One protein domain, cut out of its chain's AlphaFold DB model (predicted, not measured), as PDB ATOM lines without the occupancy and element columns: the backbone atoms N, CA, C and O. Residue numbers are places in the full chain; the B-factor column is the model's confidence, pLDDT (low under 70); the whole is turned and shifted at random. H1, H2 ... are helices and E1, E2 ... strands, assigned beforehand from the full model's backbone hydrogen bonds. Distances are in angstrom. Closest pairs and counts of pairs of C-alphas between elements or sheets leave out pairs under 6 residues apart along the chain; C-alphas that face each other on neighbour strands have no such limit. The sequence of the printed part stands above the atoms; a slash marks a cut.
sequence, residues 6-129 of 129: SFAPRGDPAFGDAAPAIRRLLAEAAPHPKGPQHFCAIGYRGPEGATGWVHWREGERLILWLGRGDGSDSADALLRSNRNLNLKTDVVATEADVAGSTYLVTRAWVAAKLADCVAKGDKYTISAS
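What this domain is: This is residues 6 to 129 of the 129 residues of an uncharacterized protein of Sphingomonas kyeonggiensis (UniProt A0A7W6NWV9). One strongly twisted sheet of five antiparallel strands stands between two helices: H3 crosses one face, and H1 packs on the opposite face at the E5 edge. The long link of residues 66 to 83 loops out beside H1, while the short H2 lies far off, in the stretch that runs from E4 round to H3. The printed part has 124 residues with three named helices and five named strands, in the order H1 E1 E2 E3 E4 H2 H3 E5; the sheet's order is E4 E3 E2 E1 E5, and the class is mixed, helices and strands. The whole is compact, with a radius of gyration of the C-alphas of 14.1 A and spans of 40 by 35 by 27 A.

Where its parts are: Start at C-alpha 6, at (26.739, 18.515, 36.064); residues 6 to 18 hold no named element. Find C-alpha 19 at (35.655, 21.767, 19.417); from there H1 runs to residue 28, 14.4 A from first to last C-alpha. E1, residues 35 to 46, is the longest strand, 36.0 A from C-alpha 35 at (51.467, 25.006, 20.563) to its last. Next come E2, residues 49 to 56, of 23.4 A, E3, residues 61 to 65, of 12.1 A, and the short E4, residues 84 to 86. H2 is four residues, 95 to 98. H3, residues 107 to 120, is the longest helix, at 19.9 A, and E5, residues 122 to 128, covers 18.7 A and ends at C-alpha 128, at (47.282, 26.350, 17.816).

How they stand to each other: Begin with the sheet, whose edge strands are E4 and E5. E1 to E4 make a meander, each strand the antiparallel neighbour of the one before. In the hairpin of E1 and E2, look for N 44 and O 51, 2.8 A apart and within hydrogen-bond range. In the hairpin of E2 and E3, N 54 and O 63 are within that range at 2.8 A. In the hairpin of E3 and E4, N 85 and O 62 are within it at 2.9 A. On the other side of E1 you find E5, antiparallel to it at 151 degrees between directions, with N 37 and O 126 within range at 2.8 A. From edge to edge the strands' lines turn by 74 degrees. Residues 6 to 7 also pair, antiparallel, with residues 43 to 44 of E1. H3 is on the sheet at a height of 8.9 A, over E2 and E1, and runs across the strands, at 83 degrees to E1 on the local plane; its closest C-alphas to E1 are those of Cys 117 and Ile 42, 5.2 A apart. H1 is on the sheet on the opposite face; its closest C-alphas to E5 are those of Leu 26 and Ala 128, 6.7 A apart. H2 is not on the sheet and is apart from H1 and H3. In H1 and H3 each O i to N i+4 pair is within hydrogen-bond range; H2 is too short for such a pair.

The domain as a whole: The two C-alphas farthest apart are those of Ala 96, in H2, and Ser 129, at 41.5 A. Residues 6 to 129 are printed without a cut, and residue 129 is the chain's last. The link from E3 to E4, 18 residues, is long; those from E1 to E2, E2 to E3 and H3 to E5 are tight. Past E4, look for residues 91 to 92, which pair in parallel with residues 105 to 106. The mean pLDDT of the printed part is 90.9, and residues 69 to 73, in the long link, are under 70.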
ATOM      1  N   SER A   6      25.686  18.346  37.068       93.75
ATOM      2  CA  SER A   6      26.739  18.515  36.064       93.75
ATOM      3  C   SER A   6      26.754  17.384  35.025       93.75
ATOM      4  O   SER A   6      26.449  16.235  35.350       93.75
ATOM      5  N   PHE A   7      27.100  17.699  33.772       94.62
ATOM      6  CA  PHE A   7      27.107  16.750  32.648       94.62
ATOM      7  C   PHE A   7      28.190  17.061  31.599       94.62
ATOM      8  O   PHE A   7      28.596  18.209  31.439       94.62
ATOM      9  N   ALA A   8      28.625  16.045  30.849       95.94
ATOM     10  CA  ALA A   8      29.532  16.204  29.708       95.94
ATOM     11  C   ALA A   8      28.772  16.770  28.483       95.94
ATOM     12  O   ALA A   8      27.840  16.109  28.010       95.94
ATOM     13  N   PRO A   9      29.112  17.965  27.962       94.25
ATOM     14  CA  PRO A   9      28.335  18.611  26.898       94.25
ATOM     15  C   PRO A   9      28.284  17.887  25.544       94.25
ATOM     16  O   PRO A   9      27.294  18.032  24.828       94.25
ATOM     17  N   ARG A  10      29.303  17.098  25.175       93.56
ATOM     18  CA  ARG A  10      29.445  16.497  23.833       93.56
ATOM     19  C   ARG A  10      28.264  15.623  23.430       93.56
ATOM     20  O   ARG A  10      27.889  15.607  22.260       93.56
ATOM     21  N   GLY A  11      27.699  14.892  24.387       88.50
ATOM     22  CA  GLY A  11      26.529  14.035  24.174       88.50
ATOM     23  C   GLY A  11      25.190  14.744  24.376       88.50
ATOM     24  O   GLY A  11      24.145  14.125  24.193       88.50
ATOM     25  N   ASP A  12      25.201  16.013  24.778       91.19
ATOM     26  CA  ASP A  12      23.996  16.743  25.144       91.19
ATOM     27  C   ASP A  12      23.387  17.469  23.934       91.19
ATOM     28  O   ASP A  12      24.089  18.227  23.262       91.19
ATOM     29  N   PRO A  13      22.084  17.301  23.647       87.19
ATOM     30  CA  PRO A  13      21.457  17.896  22.467       87.19
ATOM     31  C   PRO A  13      21.437  19.430  22.491       87.19
ATOM     32  O   PRO A  13      21.404  20.047  21.423       87.19
ATOM     33  N   ALA A  14      21.477  20.055  23.672       86.75
ATOM     34  CA  ALA A  14      21.510  21.511  23.785       86.75
ATOM     35  C   ALA A  14      22.909  22.093  23.529       86.75
ATOM     36  O   ALA A  14      23.023  23.292  23.296       86.75
ATOM     37  N   PHE A  15      23.963  21.273  23.538       90.12
ATOM     38  CA  PHE A  15      25.352  21.716  23.403       90.12
ATOM     39  C   PHE A  15      26.034  21.036  22.214       90.12
ATOM     40  O   PHE A  15      26.218  21.646  21.158       90.12
ATOM     41  N   GLY A  16      26.358  19.752  22.358       90.94
ATOM     42  CA  GLY A  16      27.168  19.003  21.410       90.94
ATOM     43  C   GLY A  16      28.662  19.246  21.614       90.94
ATOM     44  O   GLY A  16      29.117  19.582  22.704       90.94
ATOM     45  N   ASP A  17      29.452  19.028  20.566       92.81
ATOM     46  CA  ASP A  17      30.907  19.157  20.645       92.81
ATOM     47  C   ASP A  17      31.355  20.631  20.672       92.81
ATOM     48  O   ASP A  17      31.047  21.392  19.757       92.81
ATOM     49  N   ALA A  18      32.131  21.022  21.689       94.00
ATOM     50  CA  ALA A  18      32.692  22.367  21.822       94.00
ATOM     51  C   ALA A  18      33.865  22.648  20.860       94.00
ATOM     52  O   ALA A  18      34.273  23.800  20.702       94.00
ATOM     53  N   ALA A  19      34.439  21.621  20.220       94.81
ATOM     54  CA  ALA A  19      35.655  21.767  19.417       94.81
ATOM     55  C   ALA A  19      35.581  22.831  18.295       94.81
ATOM     56  O   ALA A  19      36.580  23.529  18.105       94.81
ATOM     57  N   PRO A  20      34.472  23.003  17.541       93.44
ATOM     58  CA  PRO A  20      34.361  24.077  16.549       93.44
ATOM     59  C   PRO A  20      34.500  25.466  17.177       93.44
ATOM     60  O   PRO A  20      35.301  26.273  16.705       93.44
ATOM     61  N   ALA A  21      33.807  25.701  18.296       94.00
ATOM     62  CA  ALA A  21      33.858  26.966  19.016       94.00
ATOM     63  C   ALA A  21      35.247  27.251  19.597       94.00
ATOM     64  O   ALA A  21      35.738  28.375  19.541       94.00
ATOM     65  N   ILE A  22      35.917  26.215  20.115       96.06
ATOM     66  CA  ILE A  22      37.283  26.326  20.640       96.06
ATOM     67  C   ILE A  22      38.269  26.691  19.523       96.06
ATOM     68  O   ILE A  22      39.116  27.560  19.713       96.06
ATOM     69  N   ARG A  23      38.172  26.060  18.344       95.50
ATOM     70  CA  ARG A  23      39.053  26.388  17.208       95.50
ATOM     71  C   ARG A  23      38.877  27.834  16.764       95.50
ATOM     72  O   ARG A  23      39.868  28.516  16.516       95.50
ATOM     73  N   ARG A  24      37.631  28.301  16.697       94.62
ATOM     74  CA  ARG A  24      37.313  29.685  16.350       94.62
ATOM     75  C   ARG A  24      37.827  30.668  17.407       94.62
ATOM     76  O   ARG A  24      38.450  31.659  17.045       94.62
ATOM     77  N   LEU A  25      37.665  30.348  18.694       95.38
ATOM     78  CA  LEU A  25      38.240  31.111  19.806       95.38
ATOM     79  C   LEU A  25      39.763  31.253  19.683       95.38
ATOM     80  O   LEU A  25      40.282  32.351  19.836       95.38
ATOM     81  N   LEU A  26      40.474  30.159  19.397       96.44
ATOM     82  CA  LEU A  26      41.930  30.177  19.227       96.44
ATOM     83  C   LEU A  26      42.374  31.021  18.027       96.44
ATOM     84  O   LEU A  26      43.379  31.717  18.127       96.44
ATOM     85  N   ALA A  27      41.635  30.963  16.917       95.12
ATOM     86  CA  ALA A  27      41.947  31.720  15.706       95.12
ATOM     87  C   ALA A  27      41.792  33.240  15.887       95.12
ATOM     88  O   ALA A  27      42.523  33.998  15.263       95.12
ATOM     89  N   GLU A  28      40.858  33.680  16.735       94.69
ATOM     90  CA  GLU A  28      40.601  35.106  17.000       94.69
ATOM     91  C   GLU A  28      41.313  35.630  18.261       94.69
ATOM     92  O   GLU A  28      41.239  36.817  18.583       94.69
ATOM     93  N   ALA A  29      41.981  34.760  19.021       94.12
ATOM     94  CA  ALA A  29      42.632  35.150  20.262       94.12
ATOM     95  C   ALA A  29      43.846  36.061  20.010       94.12
ATOM     96  O   ALA A  29      44.694  35.799  19.157       94.12
ATOM     97  N   ALA A  30      43.961  37.113  20.824       90.31
ATOM     98  CA  ALA A  30      45.085  38.041  20.818       90.31
ATOM     99  C   ALA A  30      45.732  38.111  22.220       90.31
ATOM    100  O   ALA A  30      45.037  38.430  23.188       90.31
ATOM    101  N   PRO A  31      47.050  37.858  22.356       91.75
ATOM    102  CA  PRO A  31      47.962  37.387  21.309       91.75
ATOM    103  C   PRO A  31      47.598  35.979  20.810       91.75
ATOM    104  O   PRO A  31      46.984  35.203  21.540       91.75
ATOM    105  N   HIS A  32      48.017  35.655  19.583       92.81
ATOM    106  CA  HIS A  32      47.766  34.344  18.983       92.81
ATOM    107  C   HIS A  32      48.414  33.232  19.830       92.81
ATOM    108  O   HIS A  32      49.636  33.272  20.046       92.81
ATOM    109  N   PRO A  33      47.631  32.255  20.324       94.69
ATOM    110  CA  PRO A  33      48.152  31.135  21.095       94.69
ATOM    111  C   PRO A  33      49.062  30.262  20.237       94.69
ATOM    112  O   PRO A  33      48.824  30.096  19.048       94.69
ATOM    113  N   LYS A  34      50.086  29.661  20.845       93.88
ATOM    114  CA  LYS A  34      51.017  28.759  20.153       93.88
ATOM    115  C   LYS A  34      51.072  27.406  20.835       93.88
ATOM    116  O   LYS A  34      50.990  27.319  22.061       93.88
ATOM    117  N   GLY A  35      51.281  26.358  20.045       95.50
ATOM    118  CA  GLY A  35      51.467  25.006  20.563       95.50
ATOM    119  C   GLY A  35      50.186  24.410  21.157       95.50
ATOM    120  O   GLY A  35      49.086  24.883  20.864       95.50
ATOM    121  N   PRO A  36      50.300  23.343  21.967       97.62
ATOM    122  CA  PRO A  36      49.142  22.641  22.509       97.62
ATOM    123  C   PRO A  36      48.326  23.510  23.470       97.62
ATOM    124  O   PRO A  36      48.834  23.976  24.488       97.62
ATOM    125  N   GLN A  37      47.043  23.668  23.168       98.06
ATOM    126  CA  GLN A  37      46.069  24.380  23.987       98.06
ATOM    127  C   GLN A  37      45.089  23.381  24.601       98.06
ATOM    128  O   GLN A  37      44.599  22.476  23.918       98.06
ATOM    129  N   HIS A  38      44.814  23.533  25.893       98.62
ATOM    130  CA  HIS A  38      44.047  22.587  26.687       98.62
ATOM    131  C   HIS A  38      42.763  23.224  27.177       98.62
ATOM    132  O   HIS A  38      42.764  24.268  27.840       98.62
ATOM    133  N   PHE A  39      41.667  22.532  26.889       98.56
ATOM    134  CA  PHE A  39      40.344  22.964  27.287       98.56
ATOM    135  C   PHE A  39      39.594  21.862  28.007       98.56
ATOM    136  O   PHE A  39      39.841  20.667  27.815       98.56
ATOM    137  N   CYS A  40      38.641  22.290  28.818       98.44
ATOM    138  CA  CYS A  40      37.663  21.411  29.415       98.44
ATOM    139  C   CYS A  40      36.286  22.076  29.364       98.44
ATOM    140  O   CYS A  40      36.157  23.226  29.782       98.44
ATOM    141  N   ALA A  41      35.278  21.369  28.855       97.75
ATOM    142  CA  ALA A  41      33.895  21.828  28.794       97.75
ATOM    143  C   ALA A  41      33.013  21.035  29.769       97.75
ATOM    144  O   ALA A  41      33.065  19.806  29.804       97.75
ATOM    145  N   ILE A  42      32.186  21.727  30.548       97.50
ATOM    146  CA  ILE A  42      31.289  21.128  31.544       97.50
ATOM    147  C   ILE A  42      29.932  21.825  31.510       97.50
ATOM    148  O   ILE A  42      29.863  23.052  31.471       97.50
ATOM    149  N   GLY A  43      28.856  21.046  31.506       95.75
ATOM    150  CA  GLY A  43      27.483  21.532  31.546       95.75
ATOM    151  C   GLY A  43      26.877  21.431  32.941       95.75
ATOM    152  O   GLY A  43      27.273  20.571  33.724       95.75
ATOM    153  N   TYR A  44      25.895  22.278  33.236       94.12
ATOM    154  CA  TYR A  44      25.079  22.279  34.450       94.12
ATOM    155  C   TYR A  44      23.614  22.419  34.064       94.12
ATOM    156  O   TYR A  44      23.268  23.270  33.244       94.12
ATOM    157  N   ARG A  45      22.745  21.590  34.644       90.75
ATOM    158  CA  ARG A  45      21.291  21.773  34.580       90.75
ATOM    159  C   ARG A  45      20.788  22.312  35.908       90.75
ATOM    160  O   ARG A  45      20.972  21.669  36.944       90.75
ATOM    161  N   GLY A  46      20.119  23.455  35.838       85.88
ATOM    162  CA  GLY A  46      19.383  24.056  36.938       85.88
ATOM    163  C   GLY A  46      17.930  24.349  36.552       85.88
ATOM    164  O   GLY A  46      17.509  24.056  35.430       85.88
ATOM    165  N   PRO A  47      17.149  24.949  37.467       82.62
ATOM    166  CA  PRO A  47      15.753  25.320  37.219       82.62
ATOM    167  C   PRO A  47      15.564  26.286  36.041       82.62
ATOM    168  O   PRO A  47      14.526  26.261  35.391       82.62
ATOM    169  N   GLU A  48      16.571  27.115  35.757       81.12
ATOM    170  CA  GLU A  48      16.551  28.115  34.680       81.12
ATOM    171  C   GLU A  48      17.001  27.555  33.319       81.12
ATOM    172  O   GLU A  48      16.996  28.266  32.319       81.12
ATOM    173  N   GLY A  49      17.374  26.272  33.263       86.06
ATOM    174  CA  GLY A  49      17.826  25.601  32.047       86.06
ATOM    175  C   GLY A  49      19.244  25.049  32.156       86.06
ATOM    176  O   GLY A  49      19.777  24.824  33.246       86.06
ATOM    177  N   ALA A  50      19.840  24.772  30.997       89.75
ATOM    178  CA  ALA A  50      21.178  24.210  30.902       89.75
ATOM    179  C   ALA A  50      22.196  25.290  30.513       89.75
ATOM    180  O   ALA A  50      21.987  26.026  29.553       89.75
ATOM    181  N   THR A  51      23.314  25.355  31.234       91.56
ATOM    182  CA  THR A  51      24.447  26.242  30.930       91.56
ATOM    183  C   THR A  51      25.735  25.439  30.836       91.56
ATOM    184  O   THR A  51      25.879  24.405  31.485       91.56
ATOM    185  N   GLY A  52      26.676  25.890  30.014       94.31
ATOM    186  CA  GLY A  52      27.988  25.280  29.845       94.31
ATOM    187  C   GLY A  52      29.097  26.241  30.236       94.31
ATOM    188  O   GLY A  52      28.953  27.453  30.139       94.31
ATOM    189  N   TRP A  53      30.231  25.700  30.654       96.75
ATOM    190  CA  TRP A  53      31.447  26.461  30.906       96.75
ATOM    191  C   TRP A  53      32.618  25.787  30.213       96.75
ATOM    192  O   TRP A  53      32.787  24.572  30.323       96.75
ATOM    193  N   VAL A  54      33.435  26.579  29.524       97.94
ATOM    194  CA  VAL A  54      34.670  26.132  28.883       97.94
ATOM    195  C   VAL A  54      35.852  26.776  29.591       97.94
ATOM    196  O   VAL A  54      36.047  27.989  29.542       97.94
ATOM    197  N   HIS A  55      36.643  25.954  30.268       98.50
ATOM    198  CA  HIS A  55      37.924  26.352  30.830       98.50
ATOM    199  C   HIS A  55      39.000  26.257  29.750       98.50
ATOM    200  O   HIS A  55      39.197  25.181  29.190       98.50
ATOM    201  N   TRP A  56      39.708  27.355  29.497       98.25
ATOM    202  CA  TRP A  56      40.936  27.395  28.707       98.25
ATOM    203  C   TRP A  56      42.123  27.595  29.643       98.25
ATOM    204  O   TRP A  56      42.262  28.654  30.258       98.25
ATOM    205  N   ARG A  57      42.983  26.578  29.745       97.81
ATOM    206  CA  ARG A  57      44.070  26.565  30.727       97.81
ATOM    207  C   ARG A  57      45.149  27.598  30.413       97.81
ATOM    208  O   ARG A  57      45.494  28.394  31.274       97.81
ATOM    209  N   GLU A  58      45.681  27.586  29.196       97.38
ATOM    210  CA  GLU A  58      46.797  28.454  28.802       97.38
ATOM    211  C   GLU A  58      46.374  29.919  28.635       97.38
ATOM    212  O   GLU A  58      47.165  30.814  28.922       97.38
ATOM    213  N   GLY A  59      45.130  30.176  28.218       96.25
ATOM    214  CA  GLY A  59      44.565  31.529  28.170       96.25
ATOM    215  C   GLY A  59      44.038  32.030  29.516       96.25
ATOM    216  O   GLY A  59      43.611  33.181  29.610       96.25
ATOM    217  N   GLU A  60      44.045  31.180  30.549       96.69
ATOM    218  CA  GLU A  60      43.543  31.483  31.892       96.69
ATOM    219  C   GLU A  60      42.121  32.062  31.846       96.69
ATOM    220  O   GLU A  60      41.826  33.111  32.431       96.69
ATOM    221  N   ARG A  61      41.242  31.390  31.090       97.62
ATOM    222  CA  ARG A  61      39.845  31.795  30.904       97.62
ATOM    223  C   ARG A  61      38.865  30.745  31.384       97.62
ATOM    224  O   ARG A  61      39.080  29.550  31.194       97.62
ATOM    225  N   LEU A  62      37.740  31.206  31.915       97.62
ATOM    226  CA  LEU A  62      36.543  30.397  32.109       97.62
ATOM    227  C   LEU A  62      35.371  31.094  31.420       97.62
ATOM    228  O   LEU A  62      34.951  32.178  31.822       97.62
ATOM    229  N   ILE A  63      34.888  30.483  30.345       96.81
ATOM    230  CA  ILE A  63      34.003  31.119  29.369       96.81
ATOM    231  C   ILE A  63      32.630  30.468  29.458       96.81
ATOM    232  O   ILE A  63      32.519  29.249  29.315       96.81
ATOM    233  N   LEU A  64      31.589  31.266  29.691       94.56
ATOM    234  CA  LEU A  64      30.212  30.794  29.627       94.56
ATOM    235  C   LEU A  64      29.894  30.391  28.191       94.56
ATOM    236  O   LEU A  64      30.161  31.127  27.244       94.56
ATOM    237  N   TRP A  65      29.280  29.234  28.046       93.19
ATOM    238  CA  TRP A  65      28.857  28.678  26.783       93.19
ATOM    239  C   TRP A  65      27.385  28.307  26.895       93.19
ATOM    240  O   TRP A  65      26.995  27.573  27.796       93.19
ATOM    241  N   LEU A  66      26.557  28.819  25.990       88.19
ATOM    242  CA  LEU A  66      25.113  28.549  25.982       88.19
ATOM    243  C   LEU A  66      24.731  27.426  25.006       88.19
ATOM    244  O   LEU A  66      23.551  27.198  24.736       88.19
ATOM    245  N   GLY A  67      25.728  26.706  24.483       81.81
ATOM    246  CA  GLY A  67      25.505  25.630  23.530       81.81
ATOM    247  C   GLY A  67      24.883  26.157  22.241       81.81
ATOM    248  O   GLY A  67      25.359  27.127  21.665       81.81
ATOM    249  N   ARG A  68      23.813  25.496  21.803       76.75
ATOM    250  CA  ARG A  68      22.985  25.847  20.640       76.75
ATOM    251  C   ARG A  68      21.804  26.753  21.010       76.75
ATOM    252  O   ARG A  68      21.014  27.110  20.142       76.75
ATOM    253  N   GLY A  69      21.637  27.066  22.298       63.72
ATOM    254  CA  GLY A  69      20.470  27.770  22.834       63.72
ATOM    255  C   GLY A  69      20.439  29.274  22.559       63.72
ATOM    256  O   GLY A  69      19.397  29.890  22.752       63.72
ATOM    257  N   ASP A  70      21.541  29.869  22.096       62.41
ATOM    258  CA  ASP A  70      21.615  31.300  21.768       62.41
ATOM    259  C   ASP A  70      21.245  31.621  20.304       62.41
ATOM    260  O   ASP A  70      21.249  32.787  19.910       62.41
ATOM    261  N   GLY A  71      20.918  30.602  19.497       60.19
ATOM    262  CA  GLY A  71      20.581  30.752  18.078       60.19
ATOM    263  C   GLY A  71      21.754  31.188  17.191       60.19
ATOM    264  O   GLY A  71      21.536  31.511  16.022       60.19
ATOM    265  N   SER A  72      22.979  31.218  17.726       60.34
ATOM    266  CA  SER A  72      24.189  31.583  16.992       60.34
ATOM    267  C   SER A  72      24.785  30.391  16.239       60.34
ATOM    268  O   SER A  72      24.449  29.229  16.491       60.34
ATOM    269  N   ASP A  73      25.689  30.675  15.295       68.25
ATOM    270  CA  ASP A  73      26.549  29.623  14.762       68.25
ATOM    271  C   ASP A  73      27.351  29.028  15.924       68.25
ATOM    272  O   ASP A  73      28.088  29.733  16.616       68.25
ATOM    273  N   SER A  74      27.223  27.714  16.111       74.56
ATOM    274  CA  SER A  74      27.948  26.948  17.123       74.56
ATOM    275  C   SER A  74      29.455  27.235  17.153       74.56
ATOM    276  O   SER A  74      30.068  27.094  18.210       74.56
ATOM    277  N   ALA A  75      30.057  27.660  16.035       84.06
ATOM    278  CA  ALA A  75      31.462  28.047  15.970       84.06
ATOM    279  C   ALA A  75      31.772  29.399  16.648       84.06
ATOM    280  O   ALA A  75      32.857  29.565  17.194       84.06
ATOM    281  N   ASP A  76      30.845  30.356  16.678       87.12
ATOM    282  CA  ASP A  76      31.066  31.677  17.289       87.12
ATOM    283  C   ASP A  76      30.608  31.746  18.760       87.12
ATOM    284  O   ASP A  76      30.856  32.746  19.440       87.12
ATOM    285  N   ALA A  77      29.973  30.690  19.278       88.69
ATOM    286  CA  ALA A  77      29.322  30.683  20.591       88.69
ATOM    287  C   ALA A  77      30.243  31.102  21.758       88.69
ATOM    288  O   ALA A  77      29.811  31.789  22.681       88.69
ATOM    289  N   LEU A  78      31.532  30.736  21.727       93.06
ATOM    290  CA  LEU A  78      32.490  31.152  22.766       93.06
ATOM    291  C   LEU A  78      32.960  32.603  22.606       93.06
ATOM    292  O   LEU A  78      33.240  33.261  23.606       93.06
ATOM    293  N   LEU A  79      33.029  33.112  21.374       91.12
ATOM    294  CA  LEU A  79      33.416  34.499  21.102       91.12
ATOM    295  C   LEU A  79      32.332  35.488  21.522       91.12
ATOM    296  O   LEU A  79      32.637  36.591  21.966       91.12
ATOM    297  N   ARG A  80      31.064  35.086  21.400       87.75
ATOM    298  CA  ARG A  80      29.900  35.899  21.779       87.75
ATOM    299  C   ARG A  80      29.506  35.752  23.243       87.75
ATOM    300  O   ARG A  80      28.512  36.340  23.665       87.75
ATOM    301  N   SER A  81      30.272  34.986  24.016       91.44
ATOM    302  CA  SER A  81      30.018  34.808  25.437       91.44
ATOM    303  C   SER A  81      29.961  36.160  26.145       91.44
ATOM    304  O   SER A  81      30.926  36.922  26.152       91.44
ATOM    305  N   ASN A  82      28.836  36.438  26.799       89.00
ATOM    306  CA  ASN A  82      28.687  37.615  27.652       89.00
ATOM    307  C   ASN A  82      29.408  37.459  29.004       89.00
ATOM    308  O   ASN A  82      29.393  38.384  29.814       89.00
ATOM    309  N   ARG A  83      30.033  36.299  29.261       91.81
ATOM    310  CA  ARG A  83      30.770  36.022  30.492       91.81
ATOM    311  C   ARG A  83      32.027  35.205  30.208       91.81
ATOM    312  O   ARG A  83      32.059  33.987  30.362       91.81
ATOM    313  N   ASN A  84      33.074  35.919  29.816       94.31
ATOM    314  CA  ASN A  84      34.422  35.405  29.603       94.31
ATOM    315  C   ASN A  84      35.330  35.882  30.744       94.31
ATOM    316  O   ASN A  84      35.812  37.012  30.718       94.31
ATOM    317  N   LEU A  85      35.511  35.040  31.764       95.06
ATOM    318  CA  LEU A  85      36.230  35.403  32.984       95.06
ATOM    319  C   LEU A  85      37.735  35.237  32.797       95.06
ATOM    320  O   LEU A  85      38.204  34.156  32.432       95.06
ATOM    321  N   ASN A  86      38.496  36.272  33.131       95.31
ATOM    322  CA  ASN A  86      39.935  36.198  33.322       95.31
ATOM    323  C   ASN A  86      40.244  35.651  34.719       95.31
ATOM    324  O   ASN A  86      40.036  36.320  35.730       95.31
ATOM    325  N   LEU A  87      40.807  34.443  34.782       94.88
ATOM    326  CA  LEU A  87      41.048  33.739  36.043       94.88
ATOM    327  C   LEU A  87      42.090  34.412  36.953       94.88
ATOM    328  O   LEU A  87      42.192  34.053  38.127       94.88
ATOM    329  N   LYS A  88      42.847  35.392  36.443       92.12
ATOM    330  CA  LYS A  88      43.775  36.204  37.241       92.12
ATOM    331  C   LYS A  88      43.129  37.436  37.862       92.12
ATOM    332  O   LYS A  88      43.513  37.805  38.968       92.12
ATOM    333  N   THR A  89      42.214  38.092  37.151       92.06
ATOM    334  CA  THR A  89      41.709  39.426  37.528       92.06
ATOM    335  C   THR A  89      40.266  39.417  38.005       92.06
ATOM    336  O   THR A  89      39.904  40.257  38.820       92.06
ATOM    337  N   ASP A  90      39.464  38.449  37.559       93.19
ATOM    338  CA  ASP A  90      38.018  38.432  37.803       93.19
ATOM    339  C   ASP A  90      37.644  37.486  38.957       93.19
ATOM    340  O   ASP A  90      36.469  37.211  39.208       93.19
ATOM    341  N   VAL A  91      38.655  36.964  39.663       93.19
ATOM    342  CA  VAL A  91      38.509  35.959  40.717       93.19
ATOM    343  C   VAL A  91      39.023  36.500  42.048       93.19
ATOM    344  O   VAL A  91      40.227  36.682  42.249       93.19
ATOM    345  N   VAL A  92      38.105  36.698  42.988       91.88
ATOM    346  CA  VAL A  92      38.378  37.244  44.321       91.88
ATOM    347  C   VAL A  92      38.334  36.175  45.407       91.88
ATOM    348  O   VAL A  92      37.835  35.066  45.206       91.88
ATOM    349  N   ALA A  93      38.921  36.472  46.567       89.25
ATOM    350  CA  ALA A  93      39.069  35.489  47.633       89.25
ATOM    351  C   ALA A  93      37.724  35.113  48.267       89.25
ATOM    352  O   ALA A  93      37.472  33.924  48.479       89.25
ATOM    353  N   THR A  94      36.869  36.098  48.540       87.38
ATOM    354  CA  THR A  94      35.642  35.908  49.321       87.38
ATOM    355  C   THR A  94      34.424  36.562  48.672       87.38
ATOM    356  O   THR A  94      34.551  37.440  47.824       87.38
ATOM    357  N   GLU A  95      33.225  36.157  49.096       85.19
ATOM    358  CA  GLU A  95      31.966  36.784  48.660       85.19
ATOM    359  C   GLU A  95      31.892  38.269  49.056       85.19
ATOM    360  O   GLU A  95      31.315  39.078  48.336       85.19
ATOM    361  N   ALA A  96      32.526  38.658  50.169       84.56
ATOM    362  CA  ALA A  96      32.611  40.062  50.570       84.56
ATOM    363  C   ALA A  96      33.384  40.903  49.538       84.56
ATOM    364  O   ALA A  96      32.988  42.031  49.254       84.56
ATOM    365  N   ASP A  97      34.422  40.330  48.922       81.94
ATOM    366  CA  ASP A  97      35.226  40.990  47.885       81.94
ATOM    367  C   ASP A  97      34.493  41.093  46.539       81.94
ATOM    368  O   ASP A  97      34.873  41.897  45.689       81.94
ATOM    369  N   VAL A  98      33.441  40.294  46.324       84.75
ATOM    370  CA  VAL A  98      32.568  40.445  45.150       84.75
ATOM    371  C   VAL A  98      31.816  41.773  45.247       84.75
ATOM    372  O   VAL A  98      31.614  42.424  44.226       84.75
ATOM    373  N   ALA A  99      31.439  42.197  46.461       79.69
ATOM    374  CA  ALA A  99      30.865  43.510  46.774       79.69
ATOM    375  C   ALA A  99      29.734  43.970  45.820       79.69
ATOM    376  O   ALA A  99      29.610  45.152  45.508       79.69
ATOM    377  N   GLY A 100      28.910  43.034  45.333       73.62
ATOM    378  CA  GLY A 100      27.814  43.317  44.395       73.62
ATOM    379  C   GLY A 100      28.233  43.499  42.929       73.62
ATOM    380  O   GLY A 100      27.383  43.790  42.088       73.62
ATOM    381  N   SER A 101      29.512  43.308  42.596       79.38
ATOM    382  CA  SER A 101      29.987  43.263  41.214       79.38
ATOM    383  C   SER A 101      29.349  42.101  40.461       79.38
ATOM    384  O   SER A 101      29.406  40.951  40.893       79.38
ATOM    385  N   THR A 102      28.798  42.383  39.284       76.75
ATOM    386  CA  THR A 102      28.288  41.353  38.367       76.75
ATOM    387  C   THR A 102      29.403  40.643  37.594       76.75
ATOM    388  O   THR A 102      29.145  39.639  36.927       76.75
ATOM    389  N   TYR A 103      30.641  41.140  37.694       77.00
ATOM    390  CA  TYR A 103      31.795  40.661  36.932       77.00
ATOM    391  C   TYR A 103      32.734  39.763  37.741       77.00
ATOM    392  O   TYR A 103      33.410  38.920  37.157       77.00
ATOM    393  N   LEU A 104      32.771  39.915  39.067       89.25
ATOM    394  CA  LEU A 104      33.674  39.152  39.930       89.25
ATOM    395  C   LEU A 104      33.037  37.838  40.387       89.25
ATOM    396  O   LEU A 104      31.829  37.744  40.600       89.25
ATOM    397  N   VAL A 105      33.873  36.818  40.556       91.75
ATOM    398  CA  VAL A 105      33.489  35.520  41.125       91.75
ATOM    399  C   VAL A 105      34.458  35.105  42.220       91.75
ATOM    400  O   VAL A 105      35.603  35.554  42.257       91.75
ATOM    401  N   THR A 106      34.037  34.210  43.106       93.06
ATOM    402  CA  THR A 106      34.922  33.709  44.158       93.06
ATOM    403  C   THR A 106      35.837  32.588  43.674       93.06
ATOM    404  O   THR A 106      35.486  31.781  42.807       93.06
ATOM    405  N   ARG A 107      37.022  32.486  44.291       93.19
ATOM    406  CA  ARG A 107      37.966  31.371  44.075       93.19
ATOM    407  C   ARG A 107      37.307  30.016  44.308       93.19
ATOM    408  O   ARG A 107      37.559  29.087  43.547       93.19
ATOM    409  N   ALA A 108      36.462  29.912  45.334       93.25
ATOM    410  CA  ALA A 108      35.743  28.684  45.656       93.25
ATOM    411  C   ALA A 108      34.790  28.266  44.526       93.25
ATOM    412  O   ALA A 108      34.782  27.100  44.131       93.25
ATOM    413  N   TRP A 109      34.046  29.221  43.958       93.94
ATOM    414  CA  TRP A 109      33.148  28.960  42.836       93.94
ATOM    415  C   TRP A 109      33.912  28.469  41.598       93.94
ATOM    416  O   TRP A 109      33.558  27.439  41.025       93.94
ATOM    417  N   VAL A 110      35.014  29.138  41.232       95.19
ATOM    418  CA  VAL A 110      35.868  28.705  40.111       95.19
ATOM    419  C   VAL A 110      36.433  27.309  40.368       95.19
ATOM    420  O   VAL A 110      36.337  26.440  39.503       95.19
ATOM    421  N   ALA A 111      36.984  27.064  41.559       95.06
ATOM    422  CA  ALA A 111      37.571  25.776  41.918       95.06
ATOM    423  C   ALA A 111      36.563  24.624  41.793       95.06
ATOM    424  O   ALA A 111      36.918  23.568  41.268       95.06
ATOM    425  N   ALA A 112      35.306  24.838  42.195       94.75
ATOM    426  CA  ALA A 112      34.244  23.849  42.033       94.75
ATOM    427  C   ALA A 112      33.984  23.528  40.552       94.75
ATOM    428  O   ALA A 112      33.987  22.359  40.170       94.75
ATOM    429  N   LYS A 113      33.854  24.553  39.695       95.31
ATOM    430  CA  LYS A 113      33.630  24.358  38.252       95.31
ATOM    431  C   LYS A 113      34.801  23.634  37.578       95.31
ATOM    432  O   LYS A 113      34.583  22.761  36.737       95.31
ATOM    433  N   LEU A 114      36.038  23.958  37.961       96.19
ATOM    434  CA  LEU A 114      37.231  23.274  37.457       96.19
ATOM    435  C   LEU A 114      37.295  21.815  37.924       96.19
ATOM    436  O   LEU A 114      37.598  20.937  37.115       96.19
ATOM    437  N   ALA A 115      36.976  21.542  39.191       96.50
ATOM    438  CA  ALA A 115      36.935  20.187  39.735       96.50
ATOM    439  C   ALA A 115      35.873  19.324  39.034       96.50
ATOM    440  O   ALA A 115      36.172  18.205  38.611       96.50
ATOM    441  N   ASP A 116      34.669  19.864  38.829       96.44
ATOM    442  CA  ASP A 116      33.610  19.201  38.063       96.44
ATOM    443  C   ASP A 116      34.059  18.904  36.630       96.44
ATOM    444  O   ASP A 116      33.854  17.798  36.125       96.44
ATOM    445  N   CYS A 117      34.731  19.857  35.983       96.44
ATOM    446  CA  CYS A 117      35.231  19.658  34.631       96.44
ATOM    447  C   CYS A 117      36.299  18.555  34.566       96.44
ATOM    448  O   CYS A 117      36.249  17.682  33.701       96.44
ATOM    449  N   VAL A 118      37.237  18.521  35.517       95.44
ATOM    450  CA  VAL A 118      38.248  17.454  35.600       95.44
ATOM    451  C   VAL A 118      37.600  16.078  35.772       95.44
ATOM    452  O   VAL A 118      38.066  15.113  35.152       95.44
ATOM    453  N   ALA A 119      36.546  15.993  36.585       95.94
ATOM    454  CA  ALA A 119      35.875  14.744  36.922       95.94
ATOM    455  C   ALA A 119      34.924  14.239  35.824       95.94
ATOM    456  O   ALA A 119      34.852  13.033  35.595       95.94
ATOM    457  N   LYS A 120      34.182  15.139  35.170       96.06
ATOM    458  CA  LYS A 120      33.025  14.785  34.325       96.06
ATOM    459  C   LYS A 120      32.988  15.489  32.969       96.06
ATOM    460  O   LYS A 120      32.163  15.130  32.139       96.06
ATOM    461  N   GLY A 121      33.812  16.512  32.765       96.94
ATOM    462  CA  GLY A 121      33.774  17.341  31.568       96.94
ATOM    463  C   GLY A 121      34.421  16.693  30.346       96.94
ATOM    464  O   GLY A 121      35.238  15.773  30.443       96.94
ATOM    465  N   ASP A 122      34.085  17.239  29.183       98.12
ATOM    466  CA  ASP A 122      34.745  16.935  27.921       98.12
ATOM    467  C   ASP A 122      36.106  17.622  27.858       98.12
ATOM    468  O   ASP A 122      36.210  18.841  27.989       98.12
ATOM    469  N   LYS A 123      37.160  16.840  27.626       98.38
ATOM    470  CA  LYS A 123      38.543  17.330  27.569       98.38
ATOM    471  C   LYS A 123      38.995  17.471  26.122       98.38
ATOM    472  O   LYS A 123      38.720  16.605  25.289       98.38
ATOM    473  N   TYR A 124      39.728  18.543  25.850       98.19
ATOM    474  CA  TYR A 124      40.232  18.869  24.523       98.19
ATOM    475  C   TYR A 124      41.702  19.259  24.583       98.19
ATOM    476  O   TYR A 124      42.125  20.016  25.459       98.19
ATOM    477  N   THR A 125      42.448  18.798  23.587       98.19
ATOM    478  CA  THR A 125      43.796  19.272  23.283       98.19
ATOM    479  C   THR A 125      43.815  19.653  21.812       98.19
ATOM    480  O   THR A 125      43.585  18.803  20.952       98.19
ATOM    481  N   ILE A 126      44.031  20.934  21.525       96.81
ATOM    482  CA  ILE A 126      44.048  21.477  20.165       96.81
ATOM    483  C   ILE A 126      45.355  22.237  19.982       96.81
ATOM    484  O   ILE A 126      45.667  23.133  20.759       96.81
ATOM    485  N   SER A 127      46.130  21.874  18.967       92.38
ATOM    486  CA  SER A 127      47.329  22.629  18.612       92.38
ATOM    487  C   SER A 127      46.927  23.926  17.919       92.38
ATOM    488  O   SER A 127      46.235  23.885  16.901       92.38
ATOM    489  N   ALA A 128      47.356  25.056  18.476       88.31
ATOM    490  CA  ALA A 128      47.282  26.350  17.816       88.31
ATOM    491  C   ALA A 128      48.542  26.565  16.961       88.31
ATOM    492  O   ALA A 128      49.647  26.199  17.385       88.31
ATOM    493  N   SER A 129      48.338  27.097  15.756       74.31
ATOM    494  CA  SER A 129      49.378  27.344  14.749       74.31
ATOM    495  C   SER A 129      50.142  28.637  15.002       74.31
ATOM    496  O   SER A 129      49.499  29.632  15.397       74.31
TER     497      SER A 129